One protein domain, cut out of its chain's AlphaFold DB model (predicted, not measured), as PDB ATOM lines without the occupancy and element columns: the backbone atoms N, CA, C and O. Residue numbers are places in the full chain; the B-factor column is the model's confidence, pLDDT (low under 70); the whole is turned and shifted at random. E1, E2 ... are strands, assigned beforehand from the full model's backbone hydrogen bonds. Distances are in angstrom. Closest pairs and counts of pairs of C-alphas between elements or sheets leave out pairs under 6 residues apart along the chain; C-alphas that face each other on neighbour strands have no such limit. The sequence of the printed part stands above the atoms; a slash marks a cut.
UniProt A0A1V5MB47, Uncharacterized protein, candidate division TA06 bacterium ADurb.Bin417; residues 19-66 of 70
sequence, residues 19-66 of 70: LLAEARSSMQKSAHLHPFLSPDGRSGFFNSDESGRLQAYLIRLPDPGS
ATOM      1  N   LEU A  19      -6.054 -37.818  13.967       80.94
ATOM      2  CA  LEU A  19      -6.127 -36.435  13.500       80.94
ATOM      3  C   LEU A  19      -6.540 -36.409  12.021       80.94
ATOM      4  O   LEU A  19      -5.792 -36.859  11.160       80.94
ATOM      5  N   LEU A  20      -7.720 -35.860  11.729       81.12
ATOM      6  CA  LEU A  20      -8.240 -35.771  10.357       81.12
ATOM      7  C   LEU A  20      -7.774 -34.507   9.624       81.12
ATOM      8  O   LEU A  20      -7.531 -34.540   8.421       81.12
ATOM      9  N   ALA A  21      -7.682 -33.386  10.341       83.94
ATOM     10  CA  ALA A  21      -7.213 -32.117   9.804       83.94
ATOM     11  C   ALA A  21      -6.731 -31.192  10.919       83.94
ATOM     12  O   ALA A  21      -7.365 -31.075  11.973       83.94
ATOM     13  N   GLU A  22      -5.664 -30.454  10.633       89.38
ATOM     14  CA  GLU A  22      -5.276 -29.289  11.409       89.38
ATOM     15  C   GLU A  22      -5.701 -28.034  10.649       89.38
ATOM     16  O   GLU A  22      -5.198 -27.745   9.572       89.38
ATOM     17  N   ALA A  23      -6.654 -27.284  11.205       88.62
ATOM     18  CA  ALA A  23      -7.182 -26.096  10.537       88.62
ATOM     19  C   ALA A  23      -6.164 -24.948  10.453       88.62
ATOM     20  O   ALA A  23      -6.398 -24.004   9.711       88.62
ATOM     21  N   ARG A  24      -5.084 -24.987  11.251       90.81
ATOM     22  CA  ARG A  24      -4.033 -23.953  11.321       90.81
ATOM     23  C   ARG A  24      -4.580 -22.520  11.348       90.81
ATOM     24  O   ARG A  24      -4.041 -21.615  10.722       90.81
ATOM     25  N   SER A  25      -5.683 -22.327  12.069       89.50
ATOM     26  CA  SER A  25      -6.312 -21.020  12.186       89.50
ATOM     27  C   SER A  25      -5.642 -20.173  13.261       89.50
ATOM     28  O   SER A  25      -5.221 -20.681  14.300       89.50
ATOM     29  N   SER A  26      -5.632 -18.864  13.037       91.50
ATOM     30  CA  SER A  26      -5.198 -17.852  13.997       91.50
ATOM     31  C   SER A  26      -6.061 -17.763  15.262       91.50
ATOM     32  O   SER A  26      -5.643 -17.114  16.219       91.50
ATOM     33  N   MET A  27      -7.258 -18.370  15.275       87.25
ATOM     34  CA  MET A  27      -8.255 -18.265  16.356       87.25
ATOM     35  C   MET A  27      -8.772 -16.836  16.608       87.25
ATOM     36  O   MET A  27      -9.390 -16.571  17.643       87.25
ATOM     37  N   GLN A  28      -8.532 -15.892  15.695       88.50
ATOM     38  CA  GLN A  28      -9.073 -14.538  15.810       88.50
ATOM     39  C   GLN A  28     -10.603 -14.563  15.774       88.50
ATOM     40  O   GLN A  28     -11.204 -15.450  15.176       88.50
ATOM     41  N   LYS A  29     -11.260 -13.550  16.352       84.75
ATOM     42  CA  LYS A  29     -12.736 -13.476  16.358       84.75
ATOM     43  C   LYS A  29     -13.336 -13.545  14.948       84.75
ATOM     44  O   LYS A  29     -14.431 -14.059  14.781       84.75
ATOM     45  N   SER A  30     -12.621 -13.048  13.939       84.94
ATOM     46  CA  SER A  30     -13.007 -13.151  12.529       84.94
ATOM     47  C   SER A  30     -12.863 -14.563  11.951       84.94
ATOM     48  O   SER A  30     -13.546 -14.884  10.984       84.94
ATOM     49  N   ALA A  31     -12.017 -15.415  12.529       82.81
ATOM     50  CA  ALA A  31     -11.795 -16.798  12.129       82.81
ATOM     51  C   ALA A  31     -12.705 -17.745  12.935       82.81
ATOM     52  O   ALA A  31     -12.288 -18.430  13.867       82.81
ATOM     53  N   HIS A  32     -13.995 -17.761  12.584       79.31
ATOM     54  CA  HIS A  32     -14.992 -18.626  13.220       79.31
ATOM     55  C   HIS A  32     -14.712 -20.112  12.927       79.31
ATOM     56  O   HIS A  32     -14.866 -20.581  11.794       79.31
ATOM     57  N   LEU A  33     -14.342 -20.869  13.962       79.50
ATOM     58  CA  LEU A  33     -14.021 -22.292  13.865       79.50
ATOM     59  C   LEU A  33     -15.204 -23.165  14.272       79.50
ATOM     60  O   LEU A  33     -15.437 -23.408  15.453       79.50
ATOM     61  N   HIS A  34     -15.906 -23.693  13.272       84.56
ATOM     62  CA  HIS A  34     -16.945 -24.706  13.450       84.56
ATOM     63  C   HIS A  34     -16.725 -25.849  12.456       84.56
ATOM     64  O   HIS A  34     -17.399 -25.912  11.428       84.56
ATOM     65  N   PRO A  35     -15.728 -26.715  12.710       89.62
ATOM     66  CA  PRO A  35     -15.526 -27.887  11.879       89.62
ATOM     67  C   PRO A  35     -16.675 -28.881  12.058       89.62
ATOM     68  O   PRO A  35     -17.185 -29.055  13.166       89.62
ATOM     69  N   PHE A  36     -17.056 -29.561  10.982       90.06
ATOM     70  CA  PHE A  36     -18.072 -30.610  11.027       90.06
ATOM     71  C   PHE A  36     -17.740 -31.750  10.067       90.06
ATOM     72  O   PHE A  36     -17.062 -31.560   9.057       90.06
ATOM     73  N   LEU A  37     -18.231 -32.941  10.401       88.31
ATOM     74  CA  LEU A  37     -18.178 -34.123   9.548       88.31
ATOM     75  C   LEU A  37     -19.523 -34.305   8.851       88.31
ATOM     76  O   LEU A  37     -20.572 -34.022   9.435       88.31
ATOM     77  N   SER A  38     -19.497 -34.776   7.606       89.06
ATOM     78  CA  SER A  38     -20.714 -35.241   6.951       89.06
ATOM     79  C   SER A  38     -21.309 -36.418   7.739       89.06
ATOM     80  O   SER A  38     -20.558 -37.184   8.349       89.06
ATOM     81  N   PRO A  39     -22.642 -36.603   7.734       85.81
ATOM     82  CA  PRO A  39     -23.284 -37.681   8.491       85.81
ATOM     83  C   PRO A  39     -22.795 -39.088   8.123       85.81
ATOM     84  O   PRO A  39     -22.817 -39.984   8.958       85.81
ATOM     85  N   ASP A  40     -22.344 -39.276   6.880       83.00
ATOM     86  CA  ASP A  40     -21.777 -40.533   6.382       83.00
ATOM     87  C   ASP A  40     -20.293 -40.732   6.750       83.00
ATOM     88  O   ASP A  40     -19.714 -41.764   6.423       83.00
ATOM     89  N   GLY A  41     -19.658 -39.751   7.401       82.12
ATOM     90  CA  GLY A  41     -18.256 -39.808   7.810       82.12
ATOM     91  C   GLY A  41     -17.245 -39.774   6.661       82.12
ATOM     92  O   GLY A  41     -16.076 -40.068   6.890       82.12
ATOM     93  N   ARG A  42     -17.652 -39.425   5.431       86.12
ATOM     94  CA  ARG A  42     -16.773 -39.452   4.242       86.12
ATOM     95  C   ARG A  42     -16.154 -38.107   3.900       86.12
ATOM     96  O   ARG A  42     -15.302 -38.015   3.012       86.12
ATOM     97  N   SER A  43     -16.600 -37.024   4.523       90.88
ATOM     98  CA  SER A  43     -16.076 -35.687   4.264       90.88
ATOM     99  C   SER A  43     -16.067 -34.832   5.524       90.88
ATOM    100  O   SER A  43     -16.896 -34.995   6.416       90.88
ATOM    101  N   GLY A  44     -15.113 -33.909   5.585       91.12
ATOM    102  CA  GLY A  44     -14.987 -32.931   6.659       91.12
ATOM    103  C   GLY A  44     -14.930 -31.520   6.098       91.12
ATOM    104  O   GLY A  44     -14.367 -31.299   5.026       91.12
ATOM    105  N   PHE A  45     -15.499 -30.574   6.831       93.44
ATOM    106  CA  PHE A  45     -15.440 -29.151   6.530       93.44
ATOM    107  C   PHE A  45     -14.764 -28.400   7.671       93.44
ATOM    108  O   PHE A  45     -15.012 -28.697   8.842       93.44
ATOM    109  N   PHE A  46     -13.945 -27.402   7.345       92.88
ATOM    110  CA  PHE A  46     -13.381 -26.471   8.320       92.88
ATOM    111  C   PHE A  46     -13.014 -25.134   7.671       92.88
ATOM    112  O   PHE A  46     -12.832 -25.044   6.459       92.88
ATOM    113  N   ASN A  47     -12.863 -24.099   8.497       93.31
ATOM    114  CA  ASN A  47     -12.323 -22.813   8.067       93.31
ATOM    115  C   ASN A  47     -10.854 -22.693   8.482       93.31
ATOM    116  O   ASN A  47     -10.485 -23.140   9.569       93.31
ATOM    117  N   SER A  48     -10.044 -22.051   7.644       92.50
ATOM    118  CA  SER A  48      -8.653 -21.704   7.936       92.50
ATOM    119  C   SER A  48      -8.330 -20.321   7.391       92.50
ATOM    120  O   SER A  48      -8.827 -19.926   6.340       92.50
ATOM    121  N   ASP A  49      -7.496 -19.587   8.113       93.94
ATOM    122  CA  ASP A  49      -6.870 -18.344   7.672       93.94
ATOM    123  C   ASP A  49      -5.342 -18.461   7.588       93.94
ATOM    124  O   ASP A  49      -4.640 -17.453   7.565       93.94
ATOM    125  N   GLU A  50      -4.826 -19.691   7.479       93.94
ATOM    126  CA  GLU A  50      -3.397 -19.988   7.327       93.94
ATOM    127  C   GLU A  50      -2.768 -19.258   6.127       93.94
ATOM    128  O   GLU A  50      -1.607 -18.858   6.174       93.94
ATOM    129  N   SER A  51      -3.543 -19.022   5.065       93.19
ATOM    130  CA  SER A  51      -3.108 -18.284   3.872       93.19
ATOM    131  C   SER A  51      -3.091 -16.757   4.051       93.19
ATOM    132  O   SER A  51      -2.814 -16.022   3.103       93.19
ATOM    133  N   GLY A  52      -3.432 -16.253   5.243       92.62
ATOM    134  CA  GLY A  52      -3.643 -14.830   5.519       92.62
ATOM    135  C   GLY A  52      -5.033 -14.318   5.120       92.62
ATOM    136  O   GLY A  52      -5.323 -13.132   5.277       92.62
ATOM    137  N   ARG A  53      -5.913 -15.187   4.607       92.75
ATOM    138  CA  ARG A  53      -7.321 -14.885   4.307       92.75
ATOM    139  C   ARG A  53      -8.194 -16.027   4.801       92.75
ATOM    140  O   ARG A  53      -7.865 -17.182   4.569       92.75
ATOM    141  N   LEU A  54      -9.334 -15.706   5.413       93.00
ATOM    142  CA  LEU A  54     -10.284 -16.731   5.835       93.00
ATOM    143  C   LEU A  54     -10.863 -17.454   4.614       93.00
ATOM    144  O   LEU A  54     -11.455 -16.834   3.727       93.00
ATOM    145  N   GLN A  55     -10.697 -18.767   4.598       93.88
ATOM    146  CA  GLN A  55     -11.146 -19.671   3.554       93.88
ATOM    147  C   GLN A  55     -11.829 -20.886   4.178       93.88
ATOM    148  O   GLN A  55     -11.543 -21.280   5.307       93.88
ATOM    149  N   ALA A  56     -12.737 -21.474   3.409       93.00
ATOM    150  CA  ALA A  56     -13.440 -22.695   3.752       93.00
ATOM    151  C   ALA A  56     -12.846 -23.870   2.965       93.00
ATOM    152  O   ALA A  56     -12.613 -23.756   1.760       93.00
ATOM    153  N   TYR A  57     -12.628 -24.993   3.641       92.50
ATOM    154  CA  TYR A  57     -12.008 -26.193   3.088       92.50
ATOM    155  C   TYR A  57     -12.926 -27.397   3.255       92.50
ATOM    156  O   TYR A  57     -13.594 -27.547   4.278       92.50
ATOM    157  N   LEU A  58     -12.914 -28.275   2.249       93.38
ATOM    158  CA  LEU A  58     -13.549 -29.587   2.285       93.38
ATOM    159  C   LEU A  58     -12.490 -30.658   2.037       93.38
ATOM    160  O   LEU A  58     -11.742 -30.581   1.064       93.38
ATOM    161  N   ILE A  59     -12.451 -31.663   2.903       90.38
ATOM    162  CA  ILE A  59     -11.572 -32.827   2.773       90.38
ATOM    163  C   ILE A  59     -12.399 -34.091   2.597       90.38
ATOM    164  O   ILE A  59     -13.512 -34.190   3.116       90.38
ATOM    165  N   ARG A  60     -11.844 -35.069   1.881       90.50
ATOM    166  CA  ARG A  60     -12.394 -36.424   1.832       90.50
ATOM    167  C   ARG A  60     -11.677 -37.293   2.845       90.50
ATOM    168  O   ARG A  60     -10.453 -37.248   2.935       90.50
ATOM    169  N   LEU A  61     -12.454 -38.060   3.592       84.06
ATOM    170  CA  LEU A  61     -11.936 -38.998   4.572       84.06
ATOM    171  C   LEU A  61     -11.770 -40.375   3.922       84.06
ATOM    172  O   LEU A  61     -12.580 -40.731   3.060       84.06
ATOM    173  N   PRO A  62     -10.725 -41.131   4.296       74.50
ATOM    174  CA  PRO A  62     -10.582 -42.515   3.868       74.50
ATOM    175  C   PRO A  62     -11.771 -43.347   4.359       74.50
ATOM    176  O   PRO A  62     -12.360 -43.047   5.402       74.50
ATOM    177  N   ASP A  63     -12.115 -44.398   3.614       70.81
ATOM    178  CA  ASP A  63     -13.191 -45.292   4.026       70.81
ATOM    179  C   ASP A  63     -12.833 -45.933   5.383       70.81
ATOM    180  O   ASP A  63     -11.681 -46.332   5.608       70.81
ATOM    181  N   PRO A  64     -13.791 -46.042   6.320       58.41
ATOM    182  CA  PRO A  64     -13.550 -46.638   7.625       58.41
ATOM    183  C   PRO A  64     -13.253 -48.137   7.461       58.41
ATOM    184  O   PRO A  64     -14.154 -48.967   7.445       58.41
ATOM    185  N   GLY A  65     -11.970 -48.473   7.320       55.44
ATOM    186  CA  GLY A  65     -11.495 -49.835   7.046       55.44
ATOM    187  C   GLY A  65     -10.356 -49.914   6.025       55.44
ATOM    188  O   GLY A  65      -9.735 -50.960   5.910       55.44
ATOM    189  N   SER A  66     -10.028 -48.820   5.329       59.41
ATOM    190  CA  SER A  66      -8.911 -48.786   4.372       59.41
ATOM    191  C   SER A  66      -7.544 -48.513   5.015       59.41
ATOM    192  O   SER A  66      -6.596 -48.187   4.306       59.41
TER     193      SER A  66
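What this domain is: This is residues 19 to 66 of the 70 residues of an uncharacterized protein of candidate division TA06 bacterium ADurb.Bin417 (UniProt A0A1V5MB47). Little regular structure makes up this narrow rod: a two-stranded hairpin, E1 and E2, lies along its length, and the long unnamed stretch of residues 19 to 42 runs to one end, turns near Lys 29 and folds back beside E1. Residues 36 to 37 pair antiparallel with residues 44 to 45 of E1. The printed part has 48 residues, no named helix and two strands, E1 then E2, antiparallel; the class is all strand, with 12 residues in named elements. It is only just loose, close to compact, with a radius of gyration of the C-alphas of 11.9 A and spans of 36 by 17 by 14 A.

Where its parts are: E1, residues 43 to 48, measures 16.3 A and begins at C-alpha 43 (-16.076, -35.687, 4.264). E2, residues 55 to 60, measures 16.9 A and ends at C-alpha 60 (-12.394, -36.424, 1.832).

How they stand to each other: The hairpin's directions differ by 156 degrees. C-alphas 45 and 58 face each other at 4.7 A. N 57 and O 46, 2.8 A apart, are within hydrogen-bond range.

The domain as a whole: The C-alphas farthest apart, of Lys 29 and Gly 65, are 37.6 A apart. The printed part has no cut, and the E1 to E2 link is short. Residues 64 to 66 have pLDDT under 70.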